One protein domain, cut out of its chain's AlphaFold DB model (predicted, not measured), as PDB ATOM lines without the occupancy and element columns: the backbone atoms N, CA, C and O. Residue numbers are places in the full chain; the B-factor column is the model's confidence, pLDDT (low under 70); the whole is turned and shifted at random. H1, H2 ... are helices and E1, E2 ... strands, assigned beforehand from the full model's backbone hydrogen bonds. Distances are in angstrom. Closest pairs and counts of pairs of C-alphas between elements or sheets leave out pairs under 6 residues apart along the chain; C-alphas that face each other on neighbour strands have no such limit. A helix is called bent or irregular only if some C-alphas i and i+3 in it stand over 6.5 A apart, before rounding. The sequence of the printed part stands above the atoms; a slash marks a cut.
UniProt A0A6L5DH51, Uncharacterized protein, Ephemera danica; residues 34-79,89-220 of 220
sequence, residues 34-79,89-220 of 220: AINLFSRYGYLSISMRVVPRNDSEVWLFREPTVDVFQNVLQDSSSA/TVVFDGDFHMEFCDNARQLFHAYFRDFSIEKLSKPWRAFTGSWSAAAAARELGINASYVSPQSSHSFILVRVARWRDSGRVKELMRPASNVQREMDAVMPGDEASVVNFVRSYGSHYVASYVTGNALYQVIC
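What this domain is: This is residues 34 to 79 and 89 to 220 of the 220 residues of an uncharacterized protein of Ephemera danica (UniProt A0A6L5DH51). A long sheet bent into an arch spans the model: E4 and E5 run side by side through the bend, with E3 beside one half of E4 and E2 beside the other. H2 packs on the sheet on the hollow side of the arch at the end where E3 lies, with H4 near H2 and only grazing the sheet; H1 and H3 touch each other nearer the middle of the model, off the sheet, and the helical hairpin of H5 and H6 lies beyond the other end of the arch. The printed part has 178 residues with six named helices and five named strands, in the order H1, E1, E2, E3, H2, H3, H4, E4, H5, H6, E5. The sheet is branched and its neighbour pairs are antiparallel; the class is mixed, helices and strands, with under half of the residues in named elements. The whole is loose, with a radius of gyration of the C-alphas of 19.5 A and spans of 56 by 48 by 31 A.

Where its parts are: E4, the longest strand, is residues 155 to 169, 38.4 A from C-alpha 155 at (340.439, 479.421, 401.775) to C-alpha 169 at (353.809, 514.077, 392.137). E5 is residues 208 to 219, 32.4 A, and ends with C-alpha 219 at (345.123, 477.222, 399.698). E3 is residues 94 to 101, 22.7 A, and E2 is residues 74 to 78, 11.7 A. E1, residues 65 to 67, is 7.0 A long and pairs with no named strand. H6, the longest helix, is residues 191 to 201, 15.3 A. H5 is residues 177 to 184, 10.6 A, H2 residues 104 to 111, 10.3 A, and H4 residues 133 to 140, 10.4 A. H1, residues 44 to 47, measures 5.0 A from C-alpha 44 at (338.862, 496.885, 384.388), and H3, residues 125 to 128, measures 5.1 A.

How they stand to each other: The sheet is twisted; E4 bends by 73 degrees at residue 164 and E5 by 64 degrees at residue 212. E5 lies on one side of E4, antiparallel at 170 degrees, with N 158 and O 217 at 2.8 A and N 209 and O 167 at 2.8 A, within hydrogen-bond range. E3 and E2 lie on the other side: E3 is antiparallel at 145 degrees, with N 97 and O 159 at 2.9 A, and E2 is antiparallel at 129 degrees, with N 75 and O 168 at 2.9 A. The pairing is staggered, E3 with residues 155 to 162 of E4 and E2 with residues 165 to 169. H2 is on the sheet at a height over the sheet of 8.0 A; it lies over E4 and runs along the strands, at 5 degrees to E4 on the local plane. The closest C-alphas of H2 and E4 are those of Leu 107 and Phe 155, 6.7 A apart. H4 only grazes the sheet with residues 137 to 140, and H2 and H4 are near each other. H1 and H3 touch, with the C-alphas of Ser 45 and Phe 127 closest at 4.5 A. H5 and H6 form a helical hairpin; they only just touch, with 3 pairs of C-alphas within 8 A, the closest being those of Glu 182 and Phe 197 at 7.0 A, and run opposite ways at a shallow tilt of 19 degrees. Every O i to N i+4 pair is within hydrogen-bond range in H2, H4, H5 and H6; H1 and H3 are too short for such a pair.

The domain as a whole: The two C-alphas farthest apart, those of Thr 89 and Asp 190, are 58.7 A apart. Residues 80 to 88 are not printed, and C-alphas 79 and 89 are 14.7 A apart across the cut. The links from H1 to E1, H2 to H3 and H4 to E4 are long. Residues 69 to 70 pair with residues 174 to 175, antiparallel, outside the named strands. Residues 187 to 192, of which 191 to 192 belong to H6, stand free. The mean pLDDT of the printed part is 86.9; residue 54, residues 76 to 79, residues 89 to 91 and residue 172 are under 70.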
ATOM      1  N   ALA A  34     348.513 510.482 382.141       92.31
ATOM      2  CA  ALA A  34     347.090 510.186 382.135       92.31
ATOM      3  C   ALA A  34     346.745 508.921 381.344       92.31
ATOM      4  O   ALA A  34     347.460 508.532 380.424       92.31
ATOM      5  N   ILE A  35     345.648 508.272 381.733       91.69
ATOM      6  CA  ILE A  35     345.135 507.007 381.197       91.69
ATOM      7  C   ILE A  35     343.615 507.122 381.047       91.69
ATOM      8  O   ILE A  35     342.922 507.641 381.928       91.69
ATOM      9  N   ASN A  36     343.069 506.609 379.943       91.44
ATOM     10  CA  ASN A  36     341.622 506.532 379.743       91.44
ATOM     11  C   ASN A  36     341.031 505.203 380.242       91.44
ATOM     12  O   ASN A  36     340.786 504.282 379.461       91.44
ATOM     13  N   LEU A  37     340.714 505.139 381.535       87.56
ATOM     14  CA  LEU A  37     340.057 503.974 382.138       87.56
ATOM     15  C   LEU A  37     338.547 503.904 381.855       87.56
ATOM     16  O   LEU A  37     337.938 502.847 382.011       87.56
ATOM     17  N   PHE A  38     337.916 505.007 381.431       84.94
ATOM     18  CA  PHE A  38     336.467 505.025 381.185       84.94
ATOM     19  C   PHE A  38     336.069 504.241 379.940       84.94
ATOM     20  O   PHE A  38     334.971 503.694 379.898       84.94
ATOM     21  N   SER A  39     336.984 504.095 378.981       79.88
ATOM     22  CA  SER A  39     336.783 503.261 377.794       79.88
ATOM     23  C   SER A  39     336.378 501.810 378.111       79.88
ATOM     24  O   SER A  39     335.744 501.162 377.278       79.88
ATOM     25  N   ARG A  40     336.709 501.302 379.308       80.81
ATOM     26  CA  ARG A  40     336.368 499.946 379.771       80.81
ATOM     27  C   ARG A  40     335.797 499.924 381.188       80.81
ATOM     28  O   ARG A  40     336.009 498.958 381.928       80.81
ATOM     29  N   TYR A  41     335.083 500.975 381.589       75.69
ATOM     30  CA  TYR A  41     334.459 501.009 382.911       75.69
ATOM     31  C   TYR A  41     333.556 499.777 383.117       75.69
ATOM     32  O   TYR A  41     332.753 499.432 382.254       75.69
ATOM     33  N   GLY A  42     333.731 499.075 384.241       70.38
ATOM     34  CA  GLY A  42     333.047 497.804 384.532       70.38
ATOM     35  C   GLY A  42     333.768 496.532 384.056       70.38
ATOM     36  O   GLY A  42     333.415 495.445 384.505       70.38
ATOM     37  N   TYR A  43     334.812 496.652 383.228       78.38
ATOM     38  CA  TYR A  43     335.664 495.546 382.769       78.38
ATOM     39  C   TYR A  43     337.148 495.884 382.945       78.38
ATOM     40  O   TYR A  43     337.973 495.675 382.049       78.38
ATOM     41  N   LEU A  44     337.505 496.404 384.123       84.88
ATOM     42  CA  LEU A  44     338.862 496.885 384.388       84.88
ATOM     43  C   LEU A  44     339.910 495.770 384.352       84.88
ATOM     44  O   LEU A  44     341.082 496.069 384.181       84.88
ATOM     45  N   SER A  45     339.521 494.495 384.441       81.56
ATOM     46  CA  SER A  45     340.447 493.364 384.266       81.56
ATOM     47  C   SER A  45     341.016 493.226 382.849       81.56
ATOM     48  O   SER A  45     341.993 492.505 382.656       81.56
ATOM     49  N   ILE A  46     340.433 493.905 381.856       82.25
ATOM     50  CA  ILE A  46     340.984 493.982 380.494       82.25
ATOM     51  C   ILE A  46     341.993 495.131 380.394       82.25
ATOM     52  O   ILE A  46     342.994 495.001 379.697       82.25
ATOM     53  N   SER A  47     341.728 496.228 381.102       84.31
ATOM     54  CA  SER A  47     342.566 497.428 381.138       84.31
ATOM     55  C   SER A  47     343.789 497.276 382.023       84.31
ATOM     56  O   SER A  47     344.887 497.679 381.667       84.31
ATOM     57  N   MET A  48     343.610 496.674 383.192       86.19
ATOM     58  CA  MET A  48     344.610 496.596 384.240       86.19
ATOM     59  C   MET A  48     344.905 495.142 384.573       86.19
ATOM     60  O   MET A  48     344.007 494.337 384.843       86.19
ATOM     61  N   ARG A  49     346.193 494.818 384.623       84.69
ATOM     62  CA  ARG A  49     346.651 493.515 385.078       84.69
ATOM     63  C   ARG A  49     346.643 493.476 386.599       84.69
ATOM     64  O   ARG A  49     347.478 494.092 387.252       84.69
ATOM     65  N   VAL A  50     345.694 492.731 387.154       85.25
ATOM     66  CA  VAL A  50     345.528 492.577 388.611       85.25
ATOM     67  C   VAL A  50     345.897 491.194 389.130       85.25
ATOM     68  O   VAL A  50     346.050 491.023 390.333       85.25
ATOM     69  N   VAL A  51     346.078 490.230 388.226       84.38
ATOM     70  CA  VAL A  51     346.573 488.890 388.548       84.38
ATOM     71  C   VAL A  51     347.895 488.664 387.816       84.38
ATOM     72  O   VAL A  51     347.971 488.883 386.599       84.38
ATOM     73  N   PRO A  52     348.960 488.248 388.520       71.88
ATOM     74  CA  PRO A  52     350.214 487.896 387.881       71.88
ATOM     75  C   PRO A  52     350.031 486.611 387.066       71.88
ATOM     76  O   PRO A  52     349.791 485.539 387.610       71.88
ATOM     77  N   ARG A  53     350.150 486.719 385.743       70.88
ATOM     78  CA  ARG A  53     350.226 485.566 384.835       70.88
ATOM     79  C   ARG A  53     351.678 485.215 384.529       70.88
ATOM     80  O   ARG A  53     352.536 486.094 384.541       70.88
ATOM     81  N   ASN A  54     351.936 483.946 384.233       68.31
ATOM     82  CA  ASN A  54     353.223 483.492 383.712       68.31
ATOM     83  C   ASN A  54     353.269 483.701 382.188       68.31
ATOM     84  O   ASN A  54     353.242 482.742 381.420       68.31
ATOM     85  N   ASP A  55     353.231 484.959 381.755       70.56
ATOM     86  CA  ASP A  55     353.357 485.352 380.351       70.56
ATOM     87  C   ASP A  55     354.510 486.352 380.171       70.56
ATOM     88  O   ASP A  55     355.022 486.924 381.134       70.56
ATOM     89  N   SER A  56     354.945 486.534 378.925       72.56
ATOM     90  CA  SER A  56     356.042 487.442 378.566       72.56
ATOM     91  C   SER A  56     355.615 488.916 378.513       72.56
ATOM     92  O   SER A  56     356.428 489.779 378.180       72.56
ATOM     93  N   GLU A  57     354.337 489.221 378.764       72.75
ATOM     94  CA  GLU A  57     353.797 490.575 378.657       72.75
ATOM     95  C   GLU A  57     354.162 491.380 379.914       72.75
ATOM     96  O   GLU A  57     353.872 490.972 381.033       72.75
ATOM     97  N   VAL A  58     354.781 492.552 379.746       73.69
ATOM     98  CA  VAL A  58     355.290 493.371 380.874       73.69
ATOM     99  C   VAL A  58     354.366 494.555 381.205       73.69
ATOM    100  O   VAL A  58     354.665 495.365 382.078       73.69
ATOM    101  N   TRP A  59     353.231 494.689 380.514       80.31
ATOM    102  CA  TRP A  59     352.341 495.834 380.709       80.31
ATOM    103  C   TRP A  59     351.532 495.722 382.015       80.31
ATOM    104  O   TRP A  59     351.073 494.638 382.387       80.31
ATOM    105  N   LEU A  60     351.340 496.858 382.700       81.31
ATOM    106  CA  LEU A  60     350.421 496.971 383.846       81.31
ATOM    107  C   LEU A  60     349.048 497.515 383.432       81.31
ATOM    108  O   LEU A  60     348.025 496.990 383.874       81.31
ATOM    109  N   PHE A  61     349.039 498.517 382.547       85.44
ATOM    110  CA  PHE A  61     347.847 499.010 381.856       85.44
ATOM    111  C   PHE A  61     347.938 498.713 380.354       85.44
ATOM    112  O   PHE A  61     349.001 498.900 379.762       85.44
ATOM    113  N   ARG A  62     346.853 498.213 379.748       85.31
ATOM    114  CA  ARG A  62     346.773 498.009 378.291       85.31
ATOM    115  C   ARG A  62     346.561 499.329 377.568       85.31
ATOM    116  O   ARG A  62     346.974 499.475 376.422       85.31
ATOM    117  N   GLU A  63     345.870 500.259 378.211       87.12
ATOM    118  CA  GLU A  63     345.593 501.579 377.675       87.12
ATOM    119  C   GLU A  63     346.886 502.397 377.582       87.12
ATOM    120  O   GLU A  63     347.709 502.367 378.504       87.12
ATOM    121  N   PRO A  64     347.074 503.155 376.489       87.88
ATOM    122  CA  PRO A  64     348.223 504.031 376.360       87.88
ATOM    123  C   PRO A  64     348.177 505.142 377.412       87.88
ATOM    124  O   PRO A  64     347.109 505.628 377.792       87.88
ATOM    125  N   THR A  65     349.360 505.564 377.849       90.00
ATOM    126  CA  THR A  65     349.534 506.708 378.743       90.00
ATOM    127  C   THR A  65     349.889 507.960 377.940       90.00
ATOM    128  O   THR A  65     350.710 507.890 377.022       90.00
ATOM    129  N   VAL A  66     349.328 509.112 378.307       91.81
ATOM    130  CA  VAL A  66     349.579 510.412 377.658       91.81
ATOM    131  C   VAL A  66     350.094 511.443 378.659       91.81
ATOM    132  O   VAL A  66     349.674 511.467 379.814       91.81
ATOM    133  N   ASP A  67     351.025 512.296 378.237       91.62
ATOM    134  CA  ASP A  67     351.556 513.370 379.078       91.62
ATOM    135  C   ASP A  67     350.587 514.561 379.063       91.62
ATOM    136  O   ASP A  67     350.377 515.182 378.021       91.62
ATOM    137  N   VAL A  68     349.973 514.868 380.212       93.00
ATOM    138  CA  VAL A  68     348.963 515.943 380.324       93.00
ATOM    139  C   VAL A  68     349.431 517.155 381.125       93.00
ATOM    140  O   VAL A  68     348.815 518.218 381.067       93.00
ATOM    141  N   PHE A  69     350.539 517.018 381.850       92.44
ATOM    142  CA  PHE A  69     351.111 518.071 382.678       92.44
ATOM    143  C   PHE A  69     352.489 518.483 382.171       92.44
ATOM    144  O   PHE A  69     353.248 517.676 381.640       92.44
ATOM    145  N   GLN A  70     352.830 519.747 382.394       88.94
ATOM    146  CA  GLN A  70     354.170 520.280 382.170       88.94
ATOM    147  C   GLN A  70     354.942 520.367 383.489       88.94
ATOM    148  O   GLN A  70     354.356 520.632 384.539       88.94
ATOM    149  N   ASN A  71     356.266 520.196 383.420       83.00
ATOM    150  CA  ASN A  71     357.175 520.287 384.568       83.00
ATOM    151  C   ASN A  71     356.752 519.389 385.741       83.00
ATOM    152  O   ASN A  71     356.681 519.849 386.879       83.00
ATOM    153  N   VAL A  72     356.450 518.114 385.465       80.81
ATOM    154  CA  VAL A  72     356.112 517.151 386.518       80.81
ATOM    155  C   VAL A  72     357.315 516.989 387.439       80.81
ATOM    156  O   VAL A  72     358.306 516.341 387.104       80.81
ATOM    157  N   LEU A  73     357.229 517.603 388.614       79.19
ATOM    158  CA  LEU A  73     358.193 517.396 389.675       79.19
ATOM    159  C   LEU A  73     357.852 516.064 390.342       79.19
ATOM    160  O   LEU A  73     356.734 515.858 390.812       79.19
ATOM    161  N   GLN A  74     358.809 515.143 390.365       77.88
ATOM    162  CA  GLN A  74     358.634 513.838 390.986       77.88
ATOM    163  C   GLN A  74     359.442 513.767 392.283       77.88
ATOM    164  O   GLN A  74     360.648 514.015 392.300       77.88
ATOM    165  N   ASP A  75     358.788 513.379 393.375       75.19
ATOM    166  CA  ASP A  75     359.464 512.754 394.508       75.19
ATOM    167  C   ASP A  75     359.757 511.304 394.119       75.19
ATOM    168  O   ASP A  75     358.898 510.426 394.226       75.19
ATOM    169  N   SER A  76     360.946 511.063 393.569       63.88
ATOM    170  CA  SER A  76     361.461 509.716 393.355       63.88
ATOM    171  C   SER A  76     362.222 509.291 394.604       63.88
ATOM    172  O   SER A  76     363.346 509.716 394.867       63.88
ATOM    173  N   SER A  77     361.597 508.436 395.404       59.97
ATOM    174  CA  SER A  77     362.330 507.613 396.352       59.97
ATOM    175  C   SER A  77     362.472 506.246 395.713       59.97
ATOM    176  O   SER A  77     361.485 505.528 395.593       59.97
ATOM    177  N   SER A  78     363.691 505.826 395.364       52.25
ATOM    178  CA  SER A  78     363.920 504.382 395.334       52.25
ATOM    179  C   SER A  78     363.446 503.858 396.688       52.25
ATOM    180  O   SER A  78     363.807 504.449 397.710       52.25
ATOM    181  N   ALA A  79     362.687 502.764 396.735       50.91
ATOM    182  CA  ALA A  79     362.374 502.068 397.987       50.91
ATOM    183  C   ALA A  79     363.643 501.426 398.606       50.91
ATOM    184  O   ALA A  79     363.624 500.341 399.165       50.91
ATOM    185  N   THR A  89     371.297 494.435 408.055       51.09
ATOM    186  CA  THR A  89     371.002 494.024 406.682       51.09
ATOM    187  C   THR A  89     369.515 493.697 406.604       51.09
ATOM    188  O   THR A  89     369.081 492.657 407.099       51.09
ATOM    189  N   VAL A  90     368.716 494.608 406.055       58.91
ATOM    190  CA  VAL A  90     367.301 494.359 405.778       58.91
ATOM    191  C   VAL A  90     367.265 493.340 404.641       58.91
ATOM    192  O   VAL A  90     367.470 493.682 403.480       58.91
ATOM    193  N   VAL A  91     367.107 492.062 404.993       68.50
ATOM    194  CA  VAL A  91     367.086 490.937 404.039       68.50
ATOM    195  C   VAL A  91     365.826 490.989 403.160       68.50
ATOM    196  O   VAL A  91     365.843 490.531 402.018       68.50
ATOM    197  N   PHE A  92     364.751 491.606 403.658       74.19
ATOM    198  CA  PHE A  92     363.476 491.759 402.968       74.19
ATOM    199  C   PHE A  92     362.820 493.088 403.363       74.19
ATOM    200  O   PHE A  92     362.613 493.339 404.547       74.19
ATOM    201  N   ASP A  93     362.524 493.925 402.367       76.69
ATOM    202  CA  ASP A  93     361.723 495.146 402.507       76.69
ATOM    203  C   ASP A  93     360.428 494.941 401.714       76.69
ATOM    204  O   ASP A  93     360.438 494.864 400.478       76.69
ATOM    205  N   GLY A  94     359.340 494.699 402.434       82.06
ATOM    206  CA  GLY A  94     358.110 494.192 401.858       82.06
ATOM    207  C   GLY A  94     357.045 493.875 402.899       82.06
ATOM    208  O   GLY A  94     357.179 494.203 404.075       82.06
ATOM    209  N   ASP A  95     355.995 493.203 402.442       87.12
ATOM    210  CA  ASP A  95     354.806 492.864 403.213       87.12
ATOM    211  C   ASP A  95     354.520 491.358 403.132       87.12
ATOM    212  O   ASP A  95     354.623 490.755 402.059       87.12
ATOM    213  N   PHE A  96     354.168 490.755 404.265       90.88
ATOM    214  CA  PHE A  96     353.664 489.387 404.347       90.88
ATOM    215  C   PHE A  96     352.298 489.421 405.017       90.88
ATOM    216  O   PHE A  96     352.170 489.891 406.146       90.88
ATOM    217  N   HIS A  97     351.298 488.871 404.340       91.62
ATOM    218  CA  HIS A  97     349.927 488.842 404.825       91.62
ATOM    219  C   HIS A  97     349.321 487.459 404.613       91.62
ATOM    220  O   HIS A  97     349.492 486.852 403.556       91.62
ATOM    221  N   MET A  98     348.601 486.967 405.617       95.44
ATOM    222  CA  MET A  98     347.867 485.707 405.550       95.44
ATOM    223  C   MET A  98     346.443 485.924 406.048       95.44
ATOM    224  O   MET A  98     346.232 486.558 407.082       95.44
ATOM    225  N   GLU A  99     345.466 485.383 405.328       96.44
ATOM    226  CA  GLU A  99     344.054 485.596 405.625       96.44
ATOM    227  C   GLU A  99     343.227 484.339 405.420       96.44
ATOM    228  O   GLU A  99     343.285 483.710 404.366       96.44
ATOM    229  N   PHE A 100     342.425 484.012 406.428       97.44
ATOM    230  CA  PHE A 100     341.459 482.922 406.387       97.44
ATOM    231  C   PHE A 100     340.123 483.467 405.891       97.44
ATOM    232  O   PHE A 100     339.638 484.482 406.387       97.44
ATOM    233  N   CYS A 101     339.553 482.807 404.892       96.94
ATOM    234  CA  CYS A 101     338.341 483.218 404.203       96.94
ATOM    235  C   CYS A 101     337.333 482.070 404.234       96.94
ATOM    236  O   CYS A 101     337.603 480.998 403.701       96.94
ATOM    237  N   ASP A 102     336.137 482.298 404.762       95.75
ATOM    238  CA  ASP A 102     335.126 481.239 404.899       95.75
ATOM    239  C   ASP A 102     334.541 480.790 403.555       95.75
ATOM    240  O   ASP A 102     333.945 479.723 403.456       95.75
ATOM    241  N   ASN A 103     334.641 481.637 402.527       94.00
ATOM    242  CA  ASN A 103     334.096 481.393 401.194       94.00
ATOM    243  C   ASN A 103     334.805 482.243 400.127       94.00
ATOM    244  O   ASN A 103     335.539 483.189 400.430       94.00
ATOM    245  N   ALA A 104     334.511 481.965 398.854       92.75
ATOM    246  CA  ALA A 104     335.131 482.642 397.715       92.75
ATOM    247  C   ALA A 104     334.908 484.168 397.706       92.75
ATOM    248  O   ALA A 104     335.754 484.923 397.234       92.75
ATOM    249  N   ARG A 105     333.789 484.664 398.254       92.44
ATOM    250  CA  ARG A 105     333.527 486.111 398.325       92.44
ATOM    251  C   ARG A 105     334.490 486.801 399.289       92.44
ATOM    252  O   ARG A 105     334.966 487.889 398.969       92.44
ATOM    253  N   GLN A 106     334.757 486.189 400.441       94.94
ATOM    254  CA  GLN A 106     335.770 486.687 401.370       94.94
ATOM    255  C   GLN A 106     337.170 486.591 400.750       94.94
ATOM    256  O   GLN A 106     337.917 487.558 400.838       94.94
ATOM    257  N   LEU A 107     337.471 485.518 400.008       95.25
ATOM    258  CA  LEU A 107     338.738 485.383 399.281       95.25
ATOM    259  C   LEU A 107     338.977 486.534 398.291       95.25
ATOM    260  O   LEU A 107     340.053 487.124 398.289       95.25
ATOM    261  N   PHE A 108     337.983 486.908 397.477       94.25
ATOM    262  CA  PHE A 108     338.129 488.061 396.578       94.25
ATOM    263  C   PHE A 108     338.288 489.374 397.342       94.25
ATOM    264  O   PHE A 108     339.055 490.240 396.932       94.25
ATOM    265  N   HIS A 109     337.587 489.533 398.463       93.81
ATOM    266  CA  HIS A 109     337.758 490.710 399.304       93.81
ATOM    267  C   HIS A 109     339.183 490.797 399.876       93.81
ATOM    268  O   HIS A 109     339.780 491.869 399.844       93.81
ATOM    269  N   ALA A 110     339.740 489.674 400.332       94.62
ATOM    270  CA  ALA A 110     341.112 489.562 400.817       94.62
ATOM    271  C   ALA A 110     342.136 489.864 399.710       94.62
ATOM    272  O   ALA A 110     343.028 490.690 399.891       94.62
ATOM    273  N   TYR A 111     341.970 489.249 398.533       92.94
ATOM    274  CA  TYR A 111     342.886 489.396 397.398       92.94
ATOM    275  C   TYR A 111     343.000 490.848 396.928       92.94
ATOM    276  O   TYR A 111     344.091 491.344 396.661       92.94
ATOM    277  N   PHE A 112     341.867 491.542 396.854       91.56
ATOM    278  CA  PHE A 112     341.781 492.914 396.359       91.56
ATOM    279  C   PHE A 112     341.710 493.954 397.483       91.56
ATOM    280  O   PHE A 112     341.276 495.078 397.242       91.56
ATOM    281  N   ARG A 113     342.115 493.611 398.709       89.62
ATOM    282  CA  ARG A 113     342.012 494.501 399.874       89.62
ATOM    283  C   ARG A 113     342.688 495.857 399.668       89.62
ATOM    284  O   ARG A 113     342.149 496.876 400.083       89.62
ATOM    285  N   ASP A 114     343.835 495.858 398.996       87.19
ATOM    286  CA  ASP A 114     344.610 497.076 398.739       87.19
ATOM    287  C   ASP A 114     344.131 497.842 397.492       87.19
ATOM    288  O   ASP A 114     344.718 498.855 397.112       87.19
ATOM    289  N   PHE A 115     343.060 497.379 396.841       87.38
ATOM    290  CA  PHE A 115     342.430 498.089 395.738       87.38
ATOM    291  C   PHE A 115     341.323 498.977 396.284       87.38
ATOM    292  O   PHE A 115     340.392 498.507 396.929       87.38
ATOM    293  N   SER A 116     341.387 500.258 395.945       87.56
ATOM    294  CA  SER A 116     340.319 501.217 396.190       87.56
ATOM    295  C   SER A 116     339.953 501.881 394.874       87.56
ATOM    296  O   SER A 116     340.829 502.303 394.120       87.56
ATOM    297  N   ILE A 117     338.657 501.946 394.585       85.25
ATOM    298  CA  ILE A 117     338.129 502.703 393.455       85.25
ATOM    299  C   ILE A 117     337.055 503.620 394.025       85.25
ATOM    300  O   ILE A 117     336.176 503.171 394.765       85.25
ATOM    301  N   GLU A 118     337.144 504.908 393.709       84.31
ATOM    302  CA  GLU A 118     336.196 505.898 394.207       84.31
ATOM    303  C   GLU A 118     334.756 505.472 393.880       84.31
ATOM    304  O   GLU A 118     334.469 504.987 392.783       84.31
ATOM    305  N   LYS A 119     333.847 505.631 394.850       84.19
ATOM    306  CA  LYS A 119     332.416 505.286 394.731       84.19
ATOM    307  C   LYS A 119     332.117 503.791 394.525       84.19
ATOM    308  O   LYS A 119     330.968 503.432 394.272       84.19
ATOM    309  N   LEU A 120     333.094 502.900 394.707       85.06
ATOM    310  CA  LEU A 120     332.907 501.446 394.668       85.06
ATOM    311  C   LEU A 120     333.183 500.820 396.038       85.06
ATOM    312  O   LEU A 120     334.320 500.724 396.483       85.06
ATOM    313  N   SER A 121     332.135 500.302 396.684       87.75
ATOM    314  CA  SER A 121     332.248 499.620 397.987       87.75
ATOM    315  C   SER A 121     332.888 498.230 397.912       87.75
ATOM    316  O   SER A 121     333.296 497.677 398.928       87.75
ATOM    317  N   LYS A 122     332.945 497.633 396.714       90.50
ATOM    318  CA  LYS A 122     333.532 496.307 396.463       90.50
ATOM    319  C   LYS A 122     334.449 496.367 395.238       90.50
ATOM    320  O   LYS A 122     334.037 495.910 394.170       90.50
ATOM    321  N   PRO A 123     335.669 496.918 395.374       88.94
ATOM    322  CA  PRO A 123     336.586 497.153 394.254       88.94
ATOM    323  C   PRO A 123     336.875 495.898 393.422       88.94
ATOM    324  O   PRO A 123     336.897 495.966 392.196       88.94
ATOM    325  N   TRP A 124     336.959 494.727 394.065       90.81
ATOM    326  CA  TRP A 124     337.147 493.435 393.395       90.81
ATOM    327  C   TRP A 124     336.123 493.152 392.286       90.81
ATOM    328  O   TRP A 124     336.466 492.551 391.270       90.81
ATOM    329  N   ARG A 125     334.879 493.637 392.414       90.25
ATOM    330  CA  ARG A 125     333.835 493.426 391.397       90.25
ATOM    331  C   ARG A 125     334.148 494.101 390.067       90.25
ATOM    332  O   ARG A 125     333.714 493.593 389.039       90.25
ATOM    333  N   ALA A 126     334.907 495.197 390.072       88.38
ATOM    334  CA  ALA A 126     335.315 495.875 388.843       88.38
ATOM    335  C   ALA A 126     336.293 495.031 388.002       88.38
ATOM    336  O   ALA A 126     336.433 495.259 386.801       88.38
ATOM    337  N   PHE A 127     336.943 494.043 388.626       88.06
ATOM    338  CA  PHE A 127     337.896 493.148 387.979       88.06
ATOM    339  C   PHE A 127     337.303 491.764 387.714       88.06
ATOM    340  O   PHE A 127     337.462 491.227 386.618       88.06
ATOM    341  N   THR A 128     336.597 491.194 388.691       89.69
ATOM    342  CA  THR A 128     336.118 489.807 388.623       89.69
ATOM    343  C   THR A 128     334.661 489.683 388.183       89.69
ATOM    344  O   THR A 128     334.162 488.567 388.074       89.69
ATOM    345  N   GLY A 129     333.948 490.792 387.957       84.81
ATOM    346  CA  GLY A 129     332.516 490.772 387.629       84.81
ATOM    347  C   GLY A 129     332.180 489.985 386.359       84.81
ATOM    348  O   GLY A 129     331.082 489.451 386.242       84.81
ATOM    349  N   SER A 130     333.137 489.866 385.439       83.69
ATOM    350  CA  SER A 130     333.023 489.101 384.194       83.69
ATOM    351  C   SER A 130     333.593 487.681 384.274       83.69
ATOM    352  O   SER A 130     333.557 486.949 383.285       83.69
ATOM    353  N   TRP A 131     334.160 487.275 385.413       88.62
ATOM    354  CA  TRP A 131     334.813 485.976 385.537       88.62
ATOM    355  C   TRP A 131     333.787 484.865 385.746       88.62
ATOM    356  O   TRP A 131     332.964 484.913 386.658       88.62
ATOM    357  N   SER A 132     333.884 483.810 384.937       90.62
ATOM    358  CA  SER A 132     333.253 482.529 385.255       90.62
ATOM    359  C   SER A 132     333.987 481.841 386.413       90.62
ATOM    360  O   SER A 132     335.139 482.168 386.703       90.62
ATOM    361  N   ALA A 133     333.367 480.833 387.038       90.56
ATOM    362  CA  ALA A 133     334.034 480.020 388.063       90.56
ATOM    363  C   ALA A 133     335.347 479.402 387.539       90.56
ATOM    364  O   ALA A 133     336.361 479.420 388.229       90.56
ATOM    365  N   ALA A 134     335.356 478.940 386.284       92.44
ATOM    366  CA  ALA A 134     336.557 478.415 385.640       92.44
ATOM    367  C   ALA A 134     337.642 479.489 385.447       92.44
ATOM    368  O   ALA A 134     338.818 479.222 385.689       92.44
ATOM    369  N   ALA A 135     337.260 480.706 385.040       91.06
ATOM    370  CA  ALA A 135     338.204 481.812 384.910       91.06
ATOM    371  C   ALA A 135     338.791 482.189 386.275       91.06
ATOM    372  O   ALA A 135     340.008 482.232 386.414       91.06
ATOM    373  N   ALA A 136     337.947 482.374 387.292       91.38
ATOM    374  CA  ALA A 136     338.382 482.686 388.648       91.38
ATOM    375  C   ALA A 136     339.344 481.633 389.209       91.38
ATOM    376  O   ALA A 136     340.400 481.978 389.726       91.38
ATOM    377  N   ALA A 137     339.009 480.352 389.064       92.56
ATOM    378  CA  ALA A 137     339.841 479.254 389.536       92.56
ATOM    379  C   ALA A 137     341.215 479.230 388.864       92.56
ATOM    380  O   ALA A 137     342.229 479.067 389.536       92.56
ATOM    381  N   ARG A 138     341.255 479.480 387.549       91.31
ATOM    382  CA  ARG A 138     342.505 479.601 386.795       91.31
ATOM    383  C   ARG A 138     343.355 480.773 387.279       91.31
ATOM    384  O   ARG A 138     344.551 480.595 387.469       91.31
ATOM    385  N   GLU A 139     342.761 481.951 387.475       89.44
ATOM    386  CA  GLU A 139     343.498 483.128 387.961       89.44
ATOM    387  C   GLU A 139     343.988 482.951 389.416       89.44
ATOM    388  O   GLU A 139     345.030 483.487 389.782       89.44
ATOM    389  N   LEU A 140     343.272 482.181 390.242       91.69
ATOM    390  CA  LEU A 140     343.629 481.898 391.640       91.69
ATOM    391  C   LEU A 140     344.520 480.654 391.820       91.69
ATOM    392  O   LEU A 140     345.000 480.410 392.924       91.69
ATOM    393  N   GLY A 141     344.738 479.863 390.765       90.94
ATOM    394  CA  GLY A 141     345.550 478.642 390.814       90.94
ATOM    395  C   GLY A 141     344.904 477.474 391.573       90.94
ATOM    396  O   GLY A 141     345.615 476.678 392.182       90.94
ATOM    397  N   ILE A 142     343.573 477.366 391.555       93.38
ATOM    398  CA  ILE A 142     342.798 476.343 392.282       93.38
ATOM    399  C   ILE A 142     341.802 475.621 391.359       93.38
ATOM    400  O   ILE A 142     341.638 475.986 390.195       93.38
ATOM    401  N   ASN A 143     341.122 474.580 391.854       93.50
ATOM    402  CA  ASN A 143     340.100 473.874 391.078       93.50
ATOM    403  C   ASN A 143     338.806 474.704 390.955       93.50
ATOM    404  O   ASN A 143     338.365 475.343 391.911       93.50
ATOM    405  N   ALA A 144     338.162 474.656 389.784       92.38
ATOM    406  CA  ALA A 144     336.898 475.346 389.521       92.38
ATOM    407  C   ALA A 144     335.746 474.904 390.433       92.38
ATOM    408  O   ALA A 144     334.859 475.712 390.715       92.38
ATOM    409  N   SER A 145     335.770 473.664 390.932       90.88
ATOM    410  CA  SER A 145     334.773 473.172 391.887       90.88
ATOM    411  C   SER A 145     334.750 473.992 393.181       90.88
ATOM    412  O   SER A 145     333.668 474.239 393.717       90.88
ATOM    413  N   TYR A 146     335.903 474.492 393.640       92.56
ATOM    414  CA  TYR A 146     336.040 475.197 394.916       92.56
ATOM    415  C   TYR A 146     335.435 476.601 394.906       92.56
ATOM    416  O   TYR A 146     334.934 477.055 395.929       92.56
ATOM    417  N   VAL A 147     335.415 477.279 393.759       90.69
ATOM    418  CA  VAL A 147     334.858 478.642 393.619       90.69
ATOM    419  C   VAL A 147     333.459 478.662 393.004       90.69
ATOM    420  O   VAL A 147     332.928 479.731 392.697       90.69
ATOM    421  N   SER A 148     332.855 477.489 392.803       87.25
ATOM    422  CA  SER A 148     331.475 477.391 392.333       87.25
ATOM    423  C   SER A 148     330.494 477.993 393.356       87.25
ATOM    424  O   SER A 148     330.759 477.945 394.559       87.25
ATOM    425  N   PRO A 149     329.344 478.547 392.925       81.06
ATOM    426  CA  PRO A 149     328.360 479.131 393.843       81.06
ATOM    427  C   PRO A 149     327.828 478.164 394.912       81.06
ATOM    428  O   PRO A 149     327.344 478.613 395.946       81.06
ATOM    429  N   GLN A 150     327.898 476.857 394.656       85.38
ATOM    430  CA  GLN A 150     327.442 475.782 395.540       85.38
ATOM    431  C   GLN A 150     328.553 475.245 396.458       85.38
ATOM    432  O   GLN A 150     328.297 474.363 397.273       85.38
ATOM    433  N   SER A 151     329.784 475.741 396.327       86.38
ATOM    434  CA  SER A 151     330.915 475.315 397.145       86.38
ATOM    435  C   SER A 151     330.824 475.854 398.573       86.38
ATOM    436  O   SER A 151     330.531 477.030 398.788       86.38
ATOM    437  N   SER A 152     331.157 475.003 399.542       90.50
ATOM    438  CA  SER A 152     331.298 475.349 400.961       90.50
ATOM    439  C   SER A 152     332.757 475.337 401.434       90.50
ATOM    440  O   SER A 152     333.010 475.151 402.621       90.50
ATOM    441  N   HIS A 153     333.720 475.452 400.515       94.38
ATOM    442  CA  HIS A 153     335.135 475.434 400.873       94.38
ATOM    443  C   HIS A 153     335.572 476.766 401.487       94.38
ATOM    444  O   HIS A 153     335.124 477.839 401.071       94.38
ATOM    445  N   SER A 154     336.486 476.672 402.448       95.88
ATOM    446  CA  SER A 154     337.212 477.805 403.009       95.88
ATOM    447  C   SER A 154     338.578 477.931 402.341       95.88
ATOM    448  O   SER A 154     339.064 476.996 401.716       95.88
ATOM    449  N   PHE A 155     339.193 479.101 402.455       97.12
ATOM    450  CA  PHE A 155     340.439 479.421 401.775       97.12
ATOM    451  C   PHE A 155     341.419 480.091 402.723       97.12
ATOM    452  O   PHE A 155     341.026 480.827 403.626       97.12
ATOM    453  N   ILE A 156     342.704 479.903 402.459       97.50
ATOM    454  CA  ILE A 156     343.779 480.705 403.031       97.50
ATOM    455  C   ILE A 156     344.444 481.445 401.879       97.50
ATOM    456  O   ILE A 156     344.966 480.824 400.952       97.50
ATOM    457  N   LEU A 157     344.426 482.772 401.932       96.69
ATOM    458  CA  LEU A 157     345.210 483.611 401.042       96.69
ATOM    459  C   LEU A 157     346.538 483.937 401.714       96.69
ATOM    460  O   LEU A 157     346.554 484.532 402.787       96.69
ATOM    461  N   VAL A 158     347.642 483.605 401.055       95.50
ATOM    462  CA  VAL A 158     348.989 484.032 401.435       95.50
ATOM    463  C   VAL A 158     349.490 485.028 400.400       95.50
ATOM    464  O   VAL A 158     349.522 484.730 399.205       95.50
ATOM    465  N   ARG A 159     349.908 486.208 400.857       92.88
ATOM    466  CA  ARG A 159     350.523 487.246 400.034       92.88
ATOM    467  C   ARG A 159     351.907 487.589 400.562       92.88
ATOM    468  O   ARG A 159     352.070 487.891 401.739       92.88
ATOM    469  N   VAL A 160     352.884 487.618 399.664       91.19
ATOM    470  CA  VAL A 160     354.226 488.150 399.925       91.19
ATOM    471  C   VAL A 160     354.512 489.215 398.874       91.19
ATOM    472  O   VAL A 160     354.544 488.902 397.687       91.19
ATOM    473  N   ALA A 161     354.737 490.462 399.270       88.69
ATOM    474  CA  ALA A 161     355.084 491.555 398.366       88.69
ATOM    475  C   ALA A 161     356.451 492.143 398.722       88.69
ATOM    476  O   ALA A 161     356.764 492.317 399.887       88.69
ATOM    477  N   ARG A 162     357.263 492.476 397.720       87.12
ATOM    478  CA  ARG A 162     358.551 493.160 397.866       87.12
ATOM    479  C   ARG A 162     358.528 494.440 397.052       87.12
ATOM    480  O   ARG A 162     358.437 494.373 395.823       87.12
ATOM    481  N   TRP A 163     358.668 495.583 397.709       86.50
ATOM    482  CA  TRP A 163     358.698 496.879 397.036       86.50
ATOM    483  C   TRP A 163     360.047 497.106 396.345       86.50
ATOM    484  O   TRP A 163     361.088 496.608 396.778       86.50
ATOM    485  N   ARG A 164     360.030 497.809 395.212       81.50
ATOM    486  CA  ARG A 164     361.223 498.100 394.402       81.50
ATOM    487  C   ARG A 164     361.363 499.581 394.108       81.50
ATOM    488  O   ARG A 164     362.454 500.125 394.256       81.50
ATOM    489  N   ASP A 165     360.274 500.212 393.696       81.44
ATOM    490  CA  ASP A 165     360.300 501.588 393.227       81.44
ATOM    491  C   ASP A 165     359.032 502.326 393.641       81.44
ATOM    492  O   ASP A 165     357.972 501.721 393.821       81.44
ATOM    493  N   SER A 166     359.143 503.636 393.817       85.50
ATOM    494  CA  SER A 166     358.001 504.486 394.098       85.50
ATOM    495  C   SER A 166     358.195 505.886 393.535       85.50
ATOM    496  O   SER A 166     359.297 506.427 393.429       85.50
ATOM    497  N   GLY A 167     357.079 506.490 393.155       86.94
ATOM    498  CA  GLY A 167     357.043 507.842 392.632       86.94
ATOM    499  C   GLY A 167     355.792 508.552 393.101       86.94
ATOM    500  O   GLY A 167     354.732 507.940 393.226       86.94
ATOM    501  N   ARG A 168     355.904 509.852 393.347       88.69
ATOM    502  CA  ARG A 168     354.771 510.716 393.678       88.69
ATOM    503  C   ARG A 168     354.943 512.082 393.026       88.69
ATOM    504  O   ARG A 168     356.064 512.578 392.931       88.69
ATOM    505  N   VAL A 169     353.838 512.682 392.590       86.31
ATOM    506  CA  VAL A 169     353.809 514.077 392.137       86.31
ATOM    507  C   VAL A 169     354.159 515.005 393.306       86.31
ATOM    508  O   VAL A 169     353.539 514.927 394.369       86.31
ATOM    509  N   LYS A 170     355.106 515.920 393.092       76.00
ATOM    510  CA  LYS A 170     355.355 517.079 393.955       76.00
ATOM    511  C   LYS A 170     354.414 518.219 393.585       76.00
ATOM    512  O   LYS A 170     354.563 518.799 392.516       76.00
ATOM    513  N   GLU A 171     353.510 518.540 394.508       72.62
ATOM    514  CA  GLU A 171     352.610 519.706 394.488       72.62
ATOM    515  C   GLU A 171     351.807 519.916 393.179       72.62
ATOM    516  O   GLU A 171     351.749 519.037 392.321       72.62
ATOM    517  N   LEU A 172     351.070 521.032 393.065       66.69
ATOM    518  CA  LEU A 172     350.134 521.270 391.960       66.69
ATOM    519  C   LEU A 172     350.847 521.297 390.600       66.69
ATOM    520  O   LEU A 172     351.564 522.240 390.263       66.69
ATOM    521  N   MET A 173     350.565 520.290 389.779       80.50
ATOM    522  CA  MET A 173     350.970 520.266 388.379       80.50
ATOM    523  C   MET A 173     350.117 521.228 387.555       80.50
ATOM    524  O   MET A 173     348.910 521.352 387.767       80.50
ATOM    525  N   ARG A 174     350.740 521.881 386.571       89.50
ATOM    526  CA  ARG A 174     350.019 522.677 385.574       89.50
ATOM    527  C   ARG A 174     349.769 521.828 384.330       89.50
ATOM    528  O   ARG A 174     350.706 521.149 383.897       89.50
ATOM    529  N   PRO A 175     348.566 521.866 383.736       92.62
ATOM    530  CA  PRO A 175     348.332 521.243 382.442       92.62
ATOM    531  C   PRO A 175     349.323 521.770 381.398       92.62
ATOM    532  O   PRO A 175     349.746 522.930 381.455       92.62
ATOM    533  N   ALA A 176     349.723 520.916 380.458       93.12
ATOM    534  CA  ALA A 176     350.479 521.358 379.293       93.12
ATOM    535  C   ALA A 176     349.629 522.342 378.467       93.12
ATOM    536  O   ALA A 176     348.403 522.263 378.466       93.12
ATOM    537  N   SER A 177     350.258 523.284 377.762       93.81
ATOM    538  CA  SER A 177     349.538 524.379 377.089       93.81
ATOM    539  C   SER A 177     348.520 523.908 376.041       93.81
ATOM    540  O   SER A 177     347.454 524.505 375.904       93.81
ATOM    541  N   ASN A 178     348.818 522.822 375.325       93.25
ATOM    542  CA  ASN A 178     347.888 522.175 374.400       93.25
ATOM    543  C   ASN A 178     346.704 521.537 375.137       93.25
ATOM    544  O   ASN A 178     345.573 521.670 374.691       93.25
ATOM    545  N   VAL A 179     346.955 520.900 376.281       94.94
ATOM    546  CA  VAL A 179     345.917 520.271 377.107       94.94
ATOM    547  C   VAL A 179     345.010 521.339 377.705       94.94
ATOM    548  O   VAL A 179     343.798 521.204 377.625       94.94
ATOM    549  N   GLN A 180     345.581 522.425 378.236       95.38
ATOM    550  CA  GLN A 180     344.819 523.545 378.791       95.38
ATOM    551  C   GLN A 180     343.865 524.140 377.752       95.38
ATOM    552  O   GLN A 180     342.698 524.350 378.054       95.38
ATOM    553  N   ARG A 181     344.327 524.346 376.513       95.06
ATOM    554  CA  ARG A 181     343.477 524.856 375.430       95.06
ATOM    555  C   ARG A 181     342.283 523.944 375.151       95.06
ATOM    556  O   ARG A 181     341.175 524.434 374.972       95.06
ATOM    557  N   GLU A 182     342.513 522.636 375.106       94.56
ATOM    558  CA  GLU A 182     341.440 521.664 374.886       94.56
ATOM    559  C   GLU A 182     340.513 521.560 376.099       94.56
ATOM    560  O   GLU A 182     339.311 521.410 375.921       94.56
ATOM    561  N   MET A 183     341.038 521.705 377.321       93.44
ATOM    562  CA  MET A 183     340.228 521.808 378.540       93.44
ATOM    563  C   MET A 183     339.303 523.027 378.491       93.44
ATOM    564  O   MET A 183     338.121 522.897 378.799       93.44
ATOM    565  N   ASP A 184     339.816 524.187 378.078       94.81
ATOM    566  CA  ASP A 184     339.048 525.434 377.979       94.81
ATOM    567  C   ASP A 184     337.961 525.365 376.887       94.81
ATOM    568  O   ASP A 184     336.981 526.106 376.937       94.81
ATOM    569  N   ALA A 185     338.116 524.462 375.912       93.69
ATOM    570  CA  ALA A 185     337.138 524.197 374.861       93.69
ATOM    571  C   ALA A 185     336.052 523.176 375.264       93.69
ATOM    572  O   ALA A 185     335.086 522.993 374.519       93.69
ATOM    573  N   VAL A 186     336.177 522.508 376.418       94.69
ATOM    574  CA  VAL A 186     335.144 521.584 376.910       94.69
ATOM    575  C   VAL A 186     333.920 522.378 377.361       94.69
ATOM    576  O   VAL A 186     334.003 523.224 378.250       94.69
ATOM    577  N   MET A 187     332.755 522.061 376.795       92.31
ATOM    578  CA  MET A 187     331.495 522.721 377.128       92.31
ATOM    579  C   MET A 187     330.671 521.847 378.085       92.31
ATOM    580  O   MET A 187     330.249 520.750 377.709       92.31
ATOM    581  N   PRO A 188     330.389 522.301 379.323       88.38
ATOM    582  CA  PRO A 188     329.525 521.563 380.237       88.38
ATOM    583  C   PRO A 188     328.138 521.320 379.627       88.38
ATOM    584  O   PRO A 188     327.484 522.249 379.165       88.38
ATOM    585  N   GLY A 189     327.685 520.065 379.641       89.81
ATOM    586  CA  GLY A 189     326.410 519.654 379.041       89.81
ATOM    587  C   GLY A 189     326.506 519.208 377.577       89.81
ATOM    588  O   GLY A 189     325.594 518.534 377.108       89.81
ATOM    589  N   ASP A 190     327.613 519.490 376.885       94.44
ATOM    590  CA  ASP A 190     327.919 518.880 375.588       94.44
ATOM    591  C   ASP A 190     328.728 517.595 375.799       94.44
ATOM    592  O   ASP A 190     329.951 517.614 375.979       94.44
ATOM    593  N   GLU A 191     328.026 516.463 375.764       93.06
ATOM    594  CA  GLU A 191     328.617 515.135 375.916       93.06
ATOM    595  C   GLU A 191     329.734 514.872 374.898       93.06
ATOM    596  O   GLU A 191     330.755 514.283 375.254       93.06
ATOM    597  N   ALA A 192     329.590 515.336 373.652       93.62
ATOM    598  CA  ALA A 192     330.583 515.086 372.616       93.62
ATOM    599  C   ALA A 192     331.909 515.780 372.948       93.62
ATOM    600  O   ALA A 192     332.969 515.158 372.827       93.62
ATOM    601  N   SER A 193     331.858 517.027 373.427       93.69
ATOM    602  CA  SER A 193     333.054 517.764 373.852       93.69
ATOM    603  C   SER A 193     333.790 517.049 374.994       93.69
ATOM    604  O   SER A 193     334.996 516.808 374.908       93.69
ATOM    605  N   VAL A 194     333.054 516.599 376.018       92.88
ATOM    606  CA  VAL A 194     333.609 515.897 377.186       92.88
ATOM    607  C   VAL A 194     334.204 514.548 376.782       92.88
ATOM    608  O   VAL A 194     335.328 514.216 377.163       92.88
ATOM    609  N   VAL A 195     333.477 513.762 375.983       92.00
ATOM    610  CA  VAL A 195     333.925 512.442 375.527       92.00
ATOM    611  C   VAL A 195     335.173 512.558 374.655       92.00
ATOM    612  O   VAL A 195     336.096 511.756 374.810       92.00
ATOM    613  N   ASN A 196     335.244 513.551 373.769       92.94
ATOM    614  CA  ASN A 196     336.413 513.773 372.917       92.94
ATOM    615  C   ASN A 196     337.646 514.180 373.731       92.94
ATOM    616  O   ASN A 196     338.738 513.659 373.480       92.94
ATOM    617  N   PHE A 197     337.469 515.025 374.749       94.50
ATOM    618  CA  PHE A 197     338.544 515.372 375.673       94.50
ATOM    619  C   PHE A 197     339.067 514.134 376.414       94.50
ATOM    620  O   PHE A 197     340.259 513.833 376.354       94.50
ATOM    621  N   VAL A 198     338.177 513.347 377.031       93.94
ATOM    622  CA  VAL A 198     338.548 512.128 377.777       93.94
ATOM    623  C   VAL A 198     339.214 511.085 376.878       93.94
ATOM    624  O   VAL A 198     340.157 510.407 377.294       93.94
ATOM    625  N   ARG A 199     338.755 510.941 375.631       92.00
ATOM    626  CA  ARG A 199     339.380 510.046 374.648       92.00
ATOM    627  C   ARG A 199     340.813 510.457 374.322       92.00
ATOM    628  O   ARG A 199     341.646 509.571 374.161       92.00
ATOM    629  N   SER A 200     341.079 511.757 374.250       93.38
ATOM    630  CA  SER A 200     342.374 512.302 373.829       93.38
ATOM    631  C   SER A 200     343.378 512.410 374.978       93.38
ATOM    632  O   SER A 200     344.559 512.132 374.789       93.38
ATOM    633  N   TYR A 201     342.912 512.777 376.175       94.31
ATOM    634  CA  TYR A 201     343.769 513.127 377.313       94.31
ATOM    635  C   TYR A 201     343.612 512.211 378.529       94.31
ATOM    636  O   TYR A 201     344.342 512.353 379.504       94.31
ATOM    637  N   GLY A 202     342.710 511.233 378.474       92.75
ATOM    638  CA  GLY A 202     342.476 510.302 379.571       92.75
ATOM    639  C   GLY A 202     341.400 510.766 380.549       92.75
ATOM    640  O   GLY A 202     340.892 511.881 380.489       92.75
ATOM    641  N   SER A 203     341.029 509.861 381.453       91.19
ATOM    642  CA  SER A 203     340.068 510.129 382.530       91.19
ATOM    643  C   SER A 203     340.724 510.210 383.906       91.19
ATOM    644  O   SER A 203     340.138 510.756 384.833       91.19
ATOM    645  N   HIS A 204     341.926 509.649 384.051       91.19
ATOM    646  CA  HIS A 204     342.678 509.583 385.302       91.19
ATOM    647  C   HIS A 204     344.148 509.872 385.026       91.19
ATOM    648  O   HIS A 204     344.603 509.668 383.906       91.19
ATOM    649  N   TYR A 205     344.905 510.269 386.047       91.69
ATOM    650  CA  TYR A 205     346.362 510.368 385.971       91.69
ATOM    651  C   TYR A 205     347.042 509.674 387.150       91.69
ATOM    652  O   TYR A 205     346.459 509.503 388.222       91.69
ATOM    653  N   VAL A 206     348.297 509.270 386.953       91.00
ATOM    654  CA  VAL A 206     349.099 508.594 387.976       91.00
ATOM    655  C   VAL A 206     349.665 509.628 388.950       91.00
ATOM    656  O   VAL A 206     350.742 510.183 388.739       91.00
ATOM    657  N   ALA A 207     348.945 509.896 390.038       90.31
ATOM    658  CA  ALA A 207     349.412 510.802 391.094       90.31
ATOM    659  C   ALA A 207     350.591 510.219 391.900       90.31
ATOM    660  O   ALA A 207     351.501 510.934 392.324       90.31
ATOM    661  N   SER A 208     350.591 508.904 392.111       88.44
ATOM    662  CA  SER A 208     351.696 508.179 392.736       88.44
ATOM    663  C   SER A 208     351.641 506.694 392.405       88.44
ATOM    664  O   SER A 208     350.565 506.171 392.124       88.44
ATOM    665  N   TYR A 209     352.772 506.006 392.517       86.88
ATOM    666  CA  TYR A 209     352.844 504.552 392.446       86.88
ATOM    667  C   TYR A 209     353.859 503.991 393.442       86.88
ATOM    668  O   TYR A 209     354.830 504.655 393.806       86.88
ATOM    669  N   VAL A 210     353.647 502.733 393.823       84.12
ATOM    670  CA  VAL A 210     354.661 501.849 394.402       84.12
ATOM    671  C   VAL A 210     354.628 500.569 393.575       84.12
ATOM    672  O   VAL A 210     353.564 499.985 393.386       84.12
ATOM    673  N   THR A 211     355.770 500.150 393.045       83.94
ATOM    674  CA  THR A 211     355.898 498.937 392.233       83.94
ATOM    675  C   THR A 211     356.884 497.976 392.877       83.94
ATOM    676  O   THR A 211     357.725 498.341 393.705       83.94
ATOM    677  N   GLY A 212     356.758 496.703 392.527       82.50
ATOM    678  CA  GLY A 212     357.481 495.632 393.181       82.50
ATOM    679  C   GLY A 212     357.100 494.274 392.618       82.50
ATOM    680  O   GLY A 212     356.400 494.180 391.613       82.50
ATOM    681  N   ASN A 213     357.554 493.226 393.291       84.06
ATOM    682  CA  ASN A 213     357.085 491.872 393.025       84.06
ATOM    683  C   ASN A 213     356.052 491.491 394.073       84.06
ATOM    684  O   ASN A 213     356.216 491.841 395.238       84.06
ATOM    685  N   ALA A 214     355.053 490.711 393.687       85.62
ATOM    686  CA  ALA A 214     354.151 490.084 394.635       85.62
ATOM    687  C   ALA A 214     353.902 488.628 394.241       85.62
ATOM    688  O   ALA A 214     353.797 488.305 393.059       85.62
ATOM    689  N   LEU A 215     353.816 487.769 395.248       89.06
ATOM    690  CA  LEU A 215     353.388 486.387 395.150       89.06
ATOM    691  C   LEU A 215     352.075 486.252 395.912       89.06
ATOM    692  O   LEU A 215     351.969 486.701 397.054       89.06
ATOM    693  N   TYR A 216     351.100 485.627 395.264       91.75
ATOM    694  CA  TYR A 216     349.815 485.277 395.848       91.75
ATOM    695  C   TYR A 216     349.658 483.764 395.745       91.75
ATOM    696  O   TYR A 216     349.836 483.207 394.665       91.75
ATOM    697  N   GLN A 217     349.323 483.116 396.856       93.62
ATOM    698  CA  GLN A 217     348.999 481.697 396.904       93.62
ATOM    699  C   GLN A 217     347.657 481.524 397.600       93.62
ATOM    700  O   GLN A 217     347.460 482.019 398.709       93.62
ATOM    701  N   VAL A 218     346.751 480.798 396.954       95.31
ATOM    702  CA  VAL A 218     345.492 480.368 397.560       95.31
ATOM    703  C   VAL A 218     345.621 478.903 397.947       95.31
ATOM    704  O   VAL A 218     346.069 478.080 397.149       95.31
ATOM    705  N   ILE A 219     345.249 478.585 399.180       94.44
ATOM    706  CA  ILE A 219     345.123 477.222 399.698       94.44
ATOM    707  C   ILE A 219     343.642 477.009 400.008       94.44
ATOM    708  O   ILE A 219     342.983 477.935 400.477       94.44
ATOM    709  N   CYS A 220     343.123 475.828 399.691       84.25
ATOM    710  CA  CYS A 220     341.717 475.464 399.815       84.25
ATOM    711  C   CYS A 220     341.585 474.155 400.595       84.25
ATOM    712  O   CYS A 220     342.498 473.311 400.442       84.25
TER     713      CYS A 220